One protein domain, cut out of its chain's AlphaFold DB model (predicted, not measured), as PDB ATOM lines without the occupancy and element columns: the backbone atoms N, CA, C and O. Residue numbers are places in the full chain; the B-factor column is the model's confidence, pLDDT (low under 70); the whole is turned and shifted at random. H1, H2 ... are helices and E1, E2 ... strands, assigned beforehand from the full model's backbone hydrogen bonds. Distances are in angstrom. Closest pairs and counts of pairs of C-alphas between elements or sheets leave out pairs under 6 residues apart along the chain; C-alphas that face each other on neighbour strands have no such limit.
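AT A GLANCE: This is residues 35 to 134 of the 134 residues of an uncharacterized protein of Dehalococcoidia bacterium (UniProt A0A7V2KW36). A long two-stranded hairpin, E1 and E2, runs along the longest axis, apart from a small three-stranded sheet, E3, E5 and E4. Helix H1 packs on this sheet with its residues 99 to 104. The 100 printed residues hold E1, E2, E3, H1, E4 and E5 in that order; both sheets are antiparallel, and the class is mixed, helices and strands. The whole is only just compact, close to loose, with a radius of gyration of the C-alphas of 15.0 A, and elongated, spanning 46 by 27 by 22 A.

HOW THE PARTS SIT: E1, residues 35 to 46, and E2, residues 52 to 64, form a hairpin at 171 degrees; N 43 and O 55 are 2.9 A apart, within hydrogen-bond range. E3, residues 71 to 75, is apart from both. E3 is an edge strand and the antiparallel neighbour of the inner strand E5, residues 129 to 133, with N 72 and O 132 2.8 A apart. E5 forms a hairpin with the other edge strand, E4, residues 120 to 126; N 131 and O 124 are 2.8 A apart. H1, residues 99 to 110, is on this sheet at a height of 11.0 A and only just stands up from it, rising 40.2 degrees. Its closest C-alphas to E4 are those of Val 100 and Tyr 122, 5.9 A. Every O i to N i+4 pair in H1 is within hydrogen-bond range. E3, H1 and E4 make a split strand-helix-strand unit, two strands running the same way with E5 between them, and its crossover is left-handed.

IN THESE COORDINATES: E1 begins at C-alpha 35, (32.413, 32.384, 19.701), and is 33.2 A long; E2 is 36.9 A, E3 13.7 A, H1 16.2 A, E4 19.6 A and E5 12.5 A. E5 ends at C-alpha 133, (28.794, 36.949, 35.887).

THE WHOLE: The C-alphas farthest apart, those of Ala 48 and Thr 110, are 47.7 A apart. The printed part has no cut. The link from E3 to H1, residues 76 to 98, is long. Residues 113 to 118 have pLDDT under 70.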
ATOM      1  N   THR A  35      31.247  32.494  18.808       92.12
ATOM      2  CA  THR A  35      32.413  32.384  19.701       92.12
ATOM      3  C   THR A  35      33.037  31.000  19.634       92.12
ATOM      4  O   THR A  35      32.306  30.010  19.560       92.12
ATOM      5  N   SER A  36      34.359  30.910  19.781       94.12
ATOM      6  CA  SER A  36      35.036  29.666  20.160       94.12
ATOM      7  C   SER A  36      35.590  29.750  21.576       94.12
ATOM      8  O   SER A  36      36.065  30.794  22.022       94.12
ATOM      9  N   PHE A  37      35.520  28.626  22.284       93.88
ATOM     10  CA  PHE A  37      36.276  28.407  23.507       93.88
ATOM     11  C   PHE A  37      37.592  27.729  23.139       93.88
ATOM     12  O   PHE A  37      37.585  26.663  22.520       93.88
ATOM     13  N   ASP A  38      38.703  28.347  23.524       95.56
ATOM     14  CA  ASP A  38      40.026  27.902  23.103       95.56
ATOM     15  C   ASP A  38      40.687  27.047  24.190       95.56
ATOM     16  O   ASP A  38      41.179  25.953  23.915       95.56
ATOM     17  N   SER A  39      40.702  27.528  25.437       96.81
ATOM     18  CA  SER A  39      41.350  26.824  26.548       96.81
ATOM     19  C   SER A  39      40.857  27.281  27.918       96.81
ATOM     20  O   SER A  39      40.502  28.446  28.104       96.81
ATOM     21  N   LEU A  40      40.955  26.379  28.896       95.88
ATOM     22  CA  LEU A  40      40.895  26.670  30.326       95.88
ATOM     23  C   LEU A  40      42.179  26.141  30.969       95.88
ATOM     24  O   LEU A  40      42.461  24.946  30.896       95.88
ATOM     25  N   GLN A  41      42.935  27.034  31.595       98.06
ATOM     26  CA  GLN A  41      44.042  26.691  32.477       98.06
ATOM     27  C   GLN A  41      43.589  26.887  33.920       98.06
ATOM     28  O   GLN A  41      42.981  27.908  34.235       98.06
ATOM     29  N   VAL A  42      43.884  25.909  34.775       97.56
ATOM     30  CA  VAL A  42      43.550  25.948  36.200       97.56
ATOM     31  C   VAL A  42      44.825  25.729  36.998       97.56
ATOM     32  O   VAL A  42      45.458  24.680  36.875       97.56
ATOM     33  N   ASP A  43      45.169  26.707  37.822       98.12
ATOM     34  CA  ASP A  43      46.267  26.632  38.774       98.12
ATOM     35  C   ASP A  43      45.672  26.495  40.180       98.12
ATOM     36  O   ASP A  43      44.841  27.308  40.592       98.12
ATOM     37  N   ILE A  44      46.065  25.440  40.898       97.12
ATOM     38  CA  ILE A  44      45.551  25.114  42.235       97.12
ATOM     39  C   ILE A  44      46.719  25.095  43.214       97.12
ATOM     40  O   ILE A  44      47.664  24.321  43.049       97.12
ATOM     41  N   ASN A  45      46.624  25.911  44.256       97.81
ATOM     42  CA  ASN A  45      47.553  25.929  45.373       97.81
ATOM     43  C   ASN A  45      46.839  25.423  46.632       97.81
ATOM     44  O   ASN A  45      45.887  26.040  47.101       97.81
ATOM     45  N   ILE A  46      47.289  24.283  47.162       96.56
ATOM     46  CA  ILE A  46      46.736  23.694  48.388       96.56
ATOM     47  C   ILE A  46      47.513  24.255  49.577       96.56
ATOM     48  O   ILE A  46      48.725  24.058  49.696       96.56
ATOM     49  N   LEU A  47      46.807  24.942  50.466       97.00
ATOM     50  CA  LEU A  47      47.372  25.588  51.638       97.00
ATOM     51  C   LEU A  47      47.553  24.597  52.799       97.00
ATOM     52  O   LEU A  47      46.947  23.527  52.856       97.00
ATOM     53  N   ALA A  48      48.387  24.966  53.775       97.06
ATOM     54  CA  ALA A  48      48.692  24.115  54.932       97.06
ATOM     55  C   ALA A  48      47.466  23.814  55.818       97.06
ATOM     56  O   ALA A  48      47.455  22.820  56.542       97.06
ATOM     57  N   ASN A  49      46.441  24.665  55.761       95.69
ATOM     58  CA  ASN A  49      45.162  24.485  56.445       95.69
ATOM     59  C   ASN A  49      44.129  23.709  55.606       95.69
ATOM     60  O   ASN A  49      42.994  23.585  56.043       95.69
ATOM     61  N   SER A  50      44.532  23.147  54.460       91.81
ATOM     62  CA  SER A  50      43.671  22.444  53.494       91.81
ATOM     63  C   SER A  50      42.692  23.326  52.710       91.81
ATOM     64  O   SER A  50      41.912  22.787  51.927       91.81
ATOM     65  N   ASP A  51      42.781  24.653  52.838       95.19
ATOM     66  CA  ASP A  51      42.128  25.561  51.894       95.19
ATOM     67  C   ASP A  51      42.828  25.492  50.530       95.19
ATOM     68  O   ASP A  51      43.990  25.083  50.414       95.19
ATOM     69  N   MET A  52      42.123  25.907  49.481       95.88
ATOM     70  CA  MET A  52      42.656  25.951  48.124       95.88
ATOM     71  C   MET A  52      42.544  27.360  47.560       95.88
ATOM     72  O   MET A  52      41.465  27.948  47.553       95.88
ATOM     73  N   GLU A  53      43.643  27.868  47.016       97.38
ATOM     74  CA  GLU A  53      43.622  29.029  46.131       97.38
ATOM     75  C   GLU A  53      43.565  28.524  44.692       97.38
ATOM     76  O   GLU A  53      44.388  27.706  44.273       97.38
ATOM     77  N   ILE A  54      42.578  28.996  43.935       97.00
ATOM     78  CA  ILE A  54      42.332  28.558  42.562       97.00
ATOM     79  C   ILE A  54      42.371  29.781  41.654       97.00
ATOM     80  O   ILE A  54      41.662  30.759  41.886       97.00
ATOM     81  N   THR A  55      43.183  29.711  40.604       97.56
ATOM     82  CA  THR A  55      43.183  30.684  39.510       97.56
ATOM     83  C   THR A  55      42.780  29.982  38.226       97.56
ATOM     84  O   THR A  55      43.350  28.956  37.864       97.56
ATOM     85  N   GLU A  56      41.799  30.543  37.523       96.81
ATOM     86  CA  GLU A  56      41.335  30.021  36.244       96.81
ATOM     87  C   GLU A  56      41.542  31.058  35.147       96.81
ATOM     88  O   GLU A  56      40.999  32.160  35.208       96.81
ATOM     89  N   THR A  57      42.295  30.685  34.115       97.19
ATOM     90  CA  THR A  57      42.482  31.500  32.913       97.19
ATOM     91  C   THR A  57      41.702  30.870  31.770       97.19
ATOM     92  O   THR A  57      42.027  29.775  31.307       97.19
ATOM     93  N   GLN A  58      40.654  31.559  31.321       95.44
ATOM     94  CA  GLN A  58      39.815  31.138  30.201       95.44
ATOM     95  C   GLN A  58      40.132  31.983  28.974       95.44
ATOM     96  O   GLN A  58      40.253  33.202  29.076       95.44
ATOM     97  N   LYS A  59      40.235  31.338  27.813       96.00
ATOM     98  CA  LYS A  59      40.460  32.014  26.537       96.00
ATOM     99  C   LYS A  59      39.303  31.746  25.586       96.00
ATOM    100  O   LYS A  59      38.975  30.589  25.313       96.00
ATOM    101  N   TYR A  60      38.733  32.828  25.069       93.00
ATOM    102  CA  TYR A  60      37.669  32.821  24.073       93.00
ATOM    103  C   TYR A  60      38.101  33.616  22.842       93.00
ATOM    104  O   TYR A  60      38.783  34.633  22.972       93.00
ATOM    105  N   SER A  61      37.658  33.186  21.663       93.50
ATOM    106  CA  SER A  61      37.749  33.976  20.436       93.50
ATOM    107  C   SER A  61      36.346  34.401  20.005       93.50
ATOM    108  O   SER A  61      35.501  33.566  19.682       93.50
ATOM    109  N   PHE A  62      36.096  35.711  20.004       90.62
ATOM    110  CA  PHE A  62      34.842  36.312  19.546       90.62
ATOM    111  C   PHE A  62      34.933  36.568  18.034       90.62
ATOM    112  O   PHE A  62      35.718  37.403  17.590       90.62
ATOM    113  N   LEU A  63      34.185  35.800  17.236       92.62
ATOM    114  CA  LEU A  63      34.312  35.754  15.773       92.62
ATOM    115  C   LEU A  63      33.329  36.698  15.064       92.62
ATOM    116  O   LEU A  63      33.688  37.306  14.056       92.62
ATOM    117  N   SER A  64      32.106  36.833  15.583       90.75
ATOM    118  CA  SER A  64      31.107  37.799  15.108       90.75
ATOM    119  C   SER A  64      30.043  38.069  16.167       90.75
ATOM    120  O   SER A  64      29.858  37.266  17.083       90.75
ATOM    121  N   GLY A  65      29.314  39.172  16.012       86.06
ATOM    122  CA  GLY A  65      28.268  39.575  16.943       86.06
ATOM    123  C   GLY A  65      28.749  40.530  18.030       86.06
ATOM    124  O   GLY A  65      29.949  40.702  18.256       86.06
ATOM    125  N   THR A  66      27.788  41.129  18.729       83.25
ATOM    126  CA  THR A  66      28.046  41.953  19.912       83.25
ATOM    127  C   THR A  66      27.867  41.130  21.188       83.25
ATOM    128  O   THR A  66      26.846  40.466  21.378       83.25
ATOM    129  N   PHE A  67      28.859  41.191  22.079       83.88
ATOM    130  CA  PHE A  67      28.853  40.510  23.373       83.88
ATOM    131  C   PHE A  67      28.703  41.532  24.489       83.88
ATOM    132  O   PHE A  67      29.335  42.586  24.468       83.88
ATOM    133  N   HIS A  68      27.848  41.214  25.456       84.06
ATOM    134  CA  HIS A  68      27.463  42.156  26.507       84.06
ATOM    135  C   HIS A  68      27.723  41.641  27.919       84.06
ATOM    136  O   HIS A  68      27.716  42.441  28.847       84.06
ATOM    137  N   TYR A  69      27.888  40.328  28.083       87.00
ATOM    138  CA  TYR A  69      28.173  39.693  29.363       87.00
ATOM    139  C   TYR A  69      28.726  38.282  29.149       87.00
ATOM    140  O   TYR A  69      28.427  37.621  28.148       87.00
ATOM    141  N   GLY A  70      29.489  37.809  30.124       88.56
ATOM    142  CA  GLY A  70      29.866  36.423  30.333       88.56
ATOM    143  C   GLY A  70      29.299  35.914  31.656       88.56
ATOM    144  O   GLY A  70      28.983  36.670  32.573       88.56
ATOM    145  N   TYR A  71      29.132  34.603  31.772       91.62
ATOM    146  CA  TYR A  71      28.880  33.985  33.066       91.62
ATOM    147  C   TYR A  71      29.400  32.558  33.095       91.62
ATOM    148  O   TYR A  71      29.437  31.863  32.080       91.62
ATOM    149  N   ARG A  72      29.732  32.091  34.294       92.75
ATOM    150  CA  ARG A  72      29.956  30.678  34.585       92.75
ATOM    151  C   ARG A  72      29.337  30.313  35.916       92.75
ATOM    152  O   ARG A  72      29.051  31.178  36.741       92.75
ATOM    153  N   TRP A  73      29.191  29.018  36.137       95.12
ATOM    154  CA  TRP A  73      28.825  28.487  37.436       95.12
ATOM    155  C   TRP A  73      29.807  27.403  37.876       95.12
ATOM    156  O   TRP A  73      30.439  26.746  37.049       95.12
ATOM    157  N   LEU A  74      29.930  27.237  39.186       95.00
ATOM    158  CA  LEU A  74      30.705  26.199  39.852       95.00
ATOM    159  C   LEU A  74      29.737  25.380  40.717       95.00
ATOM    160  O   LEU A  74      28.966  25.989  41.464       95.00
ATOM    161  N   PRO A  75      29.713  24.040  40.614       96.00
ATOM    162  CA  PRO A  75      28.930  23.222  41.534       96.00
ATOM    163  C   PRO A  75      29.495  23.367  42.950       96.00
ATOM    164  O   PRO A  75      30.708  23.476  43.106       96.00
ATOM    165  N   LEU A  76      28.630  23.369  43.963       96.50
ATOM    166  CA  LEU A  76      29.032  23.477  45.372       96.50
ATOM    167  C   LEU A  76      28.978  22.138  46.121       96.50
ATOM    168  O   LEU A  76      29.215  22.091  47.326       96.50
ATOM    169  N   ASP A  77      28.691  21.034  45.428       96.50
ATOM    170  CA  ASP A  77      28.700  19.701  46.028       96.50
ATOM    171  C   ASP A  77      30.077  19.373  46.625       96.50
ATOM    172  O   ASP A  77      31.073  19.265  45.910       96.50
ATOM    173  N   GLY A  78      30.122  19.202  47.948       91.38
ATOM    174  CA  GLY A  78      31.361  18.921  48.678       91.38
ATOM    175  C   GLY A  78      32.267  20.138  48.898       91.38
ATOM    176  O   GLY A  78      33.423  19.951  49.268       91.38
ATOM    177  N   ILE A  79      31.763  21.356  48.677       93.56
ATOM    178  CA  ILE A  79      32.467  22.611  48.958       93.56
ATOM    179  C   ILE A  79      31.756  23.336  50.102       93.56
ATOM    180  O   ILE A  79      30.583  23.687  49.988       93.56
ATOM    181  N   ASP A  80      32.485  23.595  51.189       92.50
ATOM    182  CA  ASP A  80      31.946  24.292  52.363       92.50
ATOM    183  C   ASP A  80      31.701  25.782  52.076       92.50
ATOM    184  O   ASP A  80      30.633  26.323  52.369       92.50
ATOM    185  N   SER A  81      32.685  26.453  51.472       94.00
ATOM    186  CA  SER A  81      32.592  27.856  51.078       94.00
ATOM    187  C   SER A  81      33.572  28.204  49.962       94.00
ATOM    188  O   SER A  81      34.641  27.611  49.845       94.00
ATOM    189  N   ILE A  82      33.211  29.210  49.168       96.06
ATOM    190  CA  ILE A  82      34.115  29.900  48.244       96.06
ATOM    191  C   ILE A  82      34.005  31.387  48.553       96.06
ATOM    192  O   ILE A  82      32.916  31.964  48.498       96.06
ATOM    193  N   ASP A  83      35.134  32.009  48.852       95.06
ATOM    194  CA  ASP A  83      35.248  33.435  49.112       95.06
ATOM    195  C   ASP A  83      36.389  34.040  48.280       95.06
ATOM    196  O   ASP A  83      36.911  33.411  47.360       95.06
ATOM    197  N   GLY A  84      36.674  35.329  48.476       95.81
ATOM    198  CA  GLY A  84      37.805  35.986  47.810       95.81
ATOM    199  C   GLY A  84      37.717  36.119  46.283       95.81
ATOM    200  O   GLY A  84      38.691  36.547  45.671       95.81
ATOM    201  N   ILE A  85      36.572  35.805  45.662       97.06
ATOM    202  CA  ILE A  85      36.395  35.798  44.198       97.06
ATOM    203  C   ILE A  85      36.747  37.164  43.606       97.06
ATOM    204  O   ILE A  85      36.220  38.189  44.047       97.06
ATOM    205  N   GLN A  86      37.578  37.158  42.570       96.88
ATOM    206  CA  GLN A  86      37.946  38.321  41.768       96.88
ATOM    207  C   GLN A  86      37.941  37.911  40.295       96.88
ATOM    208  O   GLN A  86      38.284  36.776  39.969       96.88
ATOM    209  N   VAL A  87      37.539  38.823  39.414       96.44
ATOM    210  CA  VAL A  87      37.480  38.583  37.968       96.44
ATOM    211  C   VAL A  87      38.382  39.593  37.279       96.44
ATOM    212  O   VAL A  87      38.382  40.770  37.645       96.44
ATOM    213  N   TYR A  88      39.143  39.125  36.295       95.38
ATOM    214  CA  TYR A  88      40.089  39.917  35.518       95.38
ATOM    215  C   TYR A  88      39.893  39.637  34.023       95.38
ATOM    216  O   TYR A  88      39.650  38.493  33.646       95.38
ATOM    217  N   GLU A  89      40.057  40.658  33.184       92.50
ATOM    218  CA  GLU A  89      40.184  40.539  31.723       92.50
ATOM    219  C   GLU A  89      41.474  41.238  31.297       92.50
ATOM    220  O   GLU A  89      41.726  42.378  31.689       92.50
ATOM    221  N   ASP A  90      42.341  40.522  30.577       91.38
ATOM    222  CA  ASP A  90      43.647  41.016  30.118       91.38
ATOM    223  C   ASP A  90      44.473  41.720  31.218       91.38
ATOM    224  O   ASP A  90      45.140  42.733  31.004       91.38
ATOM    225  N   GLY A  91      44.414  41.175  32.439       91.88
ATOM    226  CA  GLY A  91      45.114  41.692  33.621       91.88
ATOM    227  C   GLY A  91      44.426  42.866  34.330       91.88
ATOM    228  O   GLY A  91      44.900  43.298  35.379       91.88
ATOM    229  N   SER A  92      43.301  43.361  33.813       93.38
ATOM    230  CA  SER A  92      42.510  44.428  34.432       93.38
ATOM    231  C   SER A  92      41.389  43.844  35.298       93.38
ATOM    232  O   SER A  92      40.611  43.030  34.800       93.38
ATOM    233  N   PRO A  93      41.272  44.226  36.582       94.19
ATOM    234  CA  PRO A  93      40.210  43.723  37.446       94.19
ATOM    235  C   PRO A  93      38.855  44.338  37.084       94.19
ATOM    236  O   PRO A  93      38.742  45.549  36.889       94.19
ATOM    237  N   TYR A  94      37.807  43.518  37.106       93.94
ATOM    238  CA  TYR A  94      36.430  44.002  37.097       93.94
ATOM    239  C   TYR A  94      36.060  44.579  38.466       93.94
ATOM    240  O   TYR A  94      36.471  44.080  39.519       93.94
ATOM    241  N   VAL A  95      35.211  45.605  38.470       94.50
ATOM    242  CA  VAL A  95      34.633  46.149  39.708       94.50
ATOM    243  C   VAL A  95      33.536  45.213  40.216       94.50
ATOM    244  O   VAL A  95      32.705  44.757  39.445       94.50
ATOM    245  N   ARG A  96      33.475  44.924  41.518       94.88
ATOM    246  CA  ARG A  96      32.355  44.142  42.063       94.88
ATOM    247  C   ARG A  96      31.091  45.009  42.142       94.88
ATOM    248  O   ARG A  96      31.067  45.948  42.933       94.88
ATOM    249  N   ASP A  97      30.036  44.665  41.402       93.75
ATOM    250  CA  ASP A  97      28.748  45.377  41.426       93.75
ATOM    251  C   ASP A  97      27.549  44.419  41.353       93.75
ATOM    252  O   ASP A  97      27.317  43.745  40.354       93.75
ATOM    253  N   SER A  98      26.718  44.417  42.396       92.62
ATOM    254  CA  SER A  98      25.479  43.624  42.454       92.62
ATOM    255  C   SER A  98      24.475  43.903  41.326       92.62
ATOM    256  O   SER A  98      23.624  43.057  41.043       92.62
ATOM    257  N   ALA A  99      24.563  45.058  40.657       91.06
ATOM    258  CA  ALA A  99      23.721  45.388  39.515       91.06
ATOM    259  C   ALA A  99      23.924  44.434  38.325       91.06
ATOM    260  O   ALA A  99      22.965  44.213  37.584       91.06
ATOM    261  N   VAL A 100      25.103  43.810  38.201       91.12
ATOM    262  CA  VAL A 100      25.452  42.885  37.108       91.12
ATOM    263  C   VAL A 100      24.443  41.747  36.982       91.12
ATOM    264  O   VAL A 100      23.989  41.458  35.878       91.12
ATOM    265  N   ARG A 101      23.993  41.149  38.096       91.56
ATOM    266  CA  ARG A 101      22.978  40.078  38.052       91.56
ATOM    267  C   ARG A 101      21.698  40.550  37.359       91.56
ATOM    268  O   ARG A 101      21.212  39.908  36.436       91.56
ATOM    269  N   ARG A 102      21.194  41.717  37.762       89.38
ATOM    270  CA  ARG A 102      19.996  42.325  37.169       89.38
ATOM    271  C   ARG A 102      20.209  42.685  35.697       89.38
ATOM    272  O   ARG A 102      19.260  42.604  34.925       89.38
ATOM    273  N   TRP A 103      21.413  43.094  35.303       88.44
ATOM    274  CA  TRP A 103      21.737  43.388  33.905       88.44
ATOM    275  C   TRP A 103      21.714  42.132  33.037       88.44
ATOM    276  O   TRP A 103      21.066  42.143  31.992       88.44
ATOM    277  N   ILE A 104      22.333  41.045  33.508       88.50
ATOM    278  CA  ILE A 104      22.307  39.734  32.849       88.50
ATOM    279  C   ILE A 104      20.861  39.245  32.702       88.50
ATOM    280  O   ILE A 104      20.448  38.848  31.612       88.50
ATOM    281  N   ASP A 105      20.072  39.320  33.775       89.06
ATOM    282  CA  ASP A 105      18.667  38.910  33.759       89.06
ATOM    283  C   ASP A 105      17.831  39.774  32.801       89.06
ATOM    284  O   ASP A 105      16.994  39.251  32.062       89.06
ATOM    285  N   ASN A 106      18.067  41.090  32.751       88.19
ATOM    286  CA  ASN A 106      17.373  41.968  31.807       88.19
ATOM    287  C   ASN A 106      17.729  41.627  30.360       88.19
ATOM    288  O   ASN A 106      16.828  41.488  29.532       88.19
ATOM    289  N   TYR A 107      19.016  41.441  30.061       84.50
ATOM    290  CA  TYR A 107      19.468  41.122  28.711       84.50
ATOM    291  C   TYR A 107      18.888  39.786  28.231       84.50
ATOM    292  O   TYR A 107      18.397  39.700  27.110       84.50
ATOM    293  N   LYS A 108      18.857  38.753  29.086       84.12
ATOM    294  CA  LYS A 108      18.237  37.454  28.758       84.12
ATOM    295  C   LYS A 108      16.757  37.569  28.385       84.12
ATOM    296  O   LYS A 108      16.289  36.813  27.541       84.12
ATOM    297  N   ASN A 109      16.032  38.490  29.017       86.00
ATOM    298  CA  ASN A 109      14.592  38.647  28.817       86.00
ATOM    299  C   ASN A 109      14.231  39.621  27.686       86.00
ATOM    300  O   ASN A 109      13.193  39.455  27.051       86.00
ATOM    301  N   THR A 110      15.050  40.650  27.461       83.38
ATOM    302  CA  THR A 110      14.705  41.787  26.586       83.38
ATOM    303  C   THR A 110      15.630  41.944  25.382       83.38
ATOM    304  O   THR A 110      15.263  42.621  24.429       83.38
ATOM    305  N   GLY A 111      16.823  41.343  25.408       77.69
ATOM    306  CA  GLY A 111      17.900  41.642  24.460       77.69
ATOM    307  C   GLY A 111      18.543  43.018  24.672       77.69
ATOM    308  O   GLY A 111      19.431  43.395  23.914       77.69
ATOM    309  N   GLU A 112      18.120  43.769  25.693       71.00
ATOM    310  CA  GLU A 112      18.621  45.105  25.992       71.00
ATOM    311  C   GLU A 112      19.444  45.104  27.285       71.00
ATOM    312  O   GLU A 112      19.033  44.597  28.336       71.00
ATOM    313  N   SER A 113      20.622  45.725  27.228       64.75
ATOM    314  CA  SER A 113      21.390  46.031  28.432       64.75
ATOM    315  C   SER A 113      20.858  47.335  29.045       64.75
ATOM    316  O   SER A 113      20.798  48.345  28.341       64.75
ATOM    317  N   PRO A 114      20.493  47.374  30.342       62.50
ATOM    318  CA  PRO A 114      19.884  48.538  31.003       62.50
ATOM    319  C   PRO A 114      20.872  49.691  31.305       62.50
ATOM    320  O   PRO A 114      20.665  50.450  32.249       62.50
ATOM    321  N   ALA A 115      21.882  49.855  30.447       52.25
ATOM    322  CA  ALA A 115      22.911  50.894  30.380       52.25
ATOM    323  C   ALA A 115      24.247  50.636  31.106       52.25
ATOM    324  O   ALA A 115      24.310  50.448  32.320       52.25
ATOM    325  N   GLY A 116      25.316  50.808  30.310       56.00
ATOM    326  CA  GLY A 116      26.646  51.266  30.712       56.00
ATOM    327  C   GLY A 116      27.806  50.386  30.227       56.00
ATOM    328  O   GLY A 116      27.721  49.166  30.275       56.00
ATOM    329  N   ASN A 117      28.911  51.010  29.796       55.41
ATOM    330  CA  ASN A 117      30.200  50.345  29.530       55.41
ATOM    331  C   ASN A 117      30.906  49.989  30.854       55.41
ATOM    332  O   ASN A 117      32.044  50.395  31.093       55.41
ATOM    333  N   TYR A 118      30.195  49.341  31.774       64.50
ATOM    334  CA  TYR A 118      30.723  49.031  33.094       64.50
ATOM    335  C   TYR A 118      31.330  47.637  33.080       64.50
ATOM    336  O   TYR A 118      30.619  46.640  33.091       64.50
ATOM    337  N   TYR A 119      32.659  47.596  33.101       80.75
ATOM    338  CA  TYR A 119      33.433  46.399  33.403       80.75
ATOM    339  C   TYR A 119      33.258  46.072  34.892       80.75
ATOM    340  O   TYR A 119      34.046  46.491  35.747       80.75
ATOM    341  N   ALA A 120      32.172  45.371  35.212       92.81
ATOM    342  CA  ALA A 120      31.872  44.907  36.555       92.81
ATOM    343  C   ALA A 120      31.542  43.412  36.589       92.81
ATOM    344  O   ALA A 120      31.083  42.852  35.606       92.81
ATOM    345  N   TYR A 121      31.738  42.776  37.739       95.75
ATOM    346  CA  TYR A 121      31.351  41.391  37.977       95.75
ATOM    347  C   TYR A 121      30.494  41.272  39.233       95.75
ATOM    348  O   TYR A 121      30.549  42.098  40.150       95.75
ATOM    349  N   TYR A 122      29.736  40.187  39.317       96.31
ATOM    350  CA  TYR A 122      29.087  39.780  40.550       96.31
ATOM    351  C   TYR A 122      29.016  38.268  40.662       96.31
ATOM    352  O   TYR A 122      28.920  37.557  39.664       96.31
ATOM    353  N   SER A 123      29.034  37.784  41.900       97.25
ATOM    354  CA  SER A 123      28.871  36.372  42.203       97.25
ATOM    355  C   SER A 123      27.679  36.157  43.125       97.25
ATOM    356  O   SER A 123      27.451  36.943  44.046       97.25
ATOM    357  N   TRP A 124      26.907  35.102  42.879       96.56
ATOM    358  CA  TRP A 124      25.736  34.746  43.682       96.56
ATOM    359  C   TRP A 124      25.581  33.231  43.767       96.56
ATOM    360  O   TRP A 124      26.075  32.506  42.911       96.56
ATOM    361  N   ILE A 125      24.891  32.751  44.801       96.19
ATOM    362  CA  ILE A 125      24.577  31.330  44.954       96.19
ATOM    363  C   ILE A 125      23.116  31.101  44.580       96.19
ATOM    364  O   ILE A 125      22.234  31.824  45.042       96.19
ATOM    365  N   GLU A 126      22.873  30.106  43.736       95.88
ATOM    366  CA  GLU A 126      21.540  29.673  43.316       95.88
ATOM    367  C   GLU A 126      21.613  28.214  42.856       95.88
ATOM    368  O   GLU A 126      22.569  27.833  42.185       95.88
ATOM    369  N   ASP A 127      20.638  27.388  43.240       96.06
ATOM    370  CA  ASP A 127      20.546  25.970  42.853       96.06
ATOM    371  C   ASP A 127      21.828  25.148  43.094       96.06
ATOM    372  O   ASP A 127      22.285  24.408  42.222       96.06
ATOM    373  N   ASN A 128      22.424  25.287  44.286       96.00
ATOM    374  CA  ASN A 128      23.682  24.628  44.678       96.00
ATOM    375  C   ASN A 128      24.872  24.944  43.751       96.00
ATOM    376  O   ASN A 128      25.797  24.146  43.582       96.00
ATOM    377  N   LYS A 129      24.839  26.120  43.124       96.75
ATOM    378  CA  LYS A 129      25.894  26.614  42.253       96.75
ATOM    379  C   LYS A 129      26.321  28.004  42.676       96.75
ATOM    380  O   LYS A 129      25.482  28.860  42.953       96.75
ATOM    381  N   LEU A 130      27.624  28.241  42.656       97.25
ATOM    382  CA  LEU A 130      28.176  29.585  42.661       97.25
ATOM    383  C   LEU A 130      28.215  30.089  41.224       97.25
ATOM    384  O   LEU A 130      28.974  29.580  40.406       97.25
ATOM    385  N   TRP A 131      27.423  31.103  40.930       97.19
ATOM    386  CA  TRP A 131      27.462  31.838  39.679       97.19
ATOM    387  C   TRP A 131      28.455  32.987  39.773       97.19
ATOM    388  O   TRP A 131      28.564  33.643  40.808       97.19
ATOM    389  N   ILE A 132      29.150  33.244  38.673       97.00
ATOM    390  CA  ILE A 132      30.028  34.391  38.469       97.00
ATOM    391  C   ILE A 132      29.630  34.974  37.118       97.00
ATOM    392  O   ILE A 132      29.743  34.282  36.109       97.00
ATOM    393  N   GLY A 133      29.121  36.202  37.103       94.56
ATOM    394  CA  GLY A 133      28.794  36.949  35.887       94.56
ATOM    395  C   GLY A 133      29.657  38.200  35.782       94.56
ATOM    396  O   GLY A 133      29.971  38.790  36.818       94.56
ATOM    397  N   TRP A 134      30.040  38.575  34.565       91.69
ATOM    398  CA  TRP A 134      30.862  39.747  34.247       91.69
ATOM    399  C   TRP A 134      30.515  40.320  32.873       91.69
ATOM    400  O   TRP A 134      29.777  39.633  32.129       91.69
TER     401      TRP A 134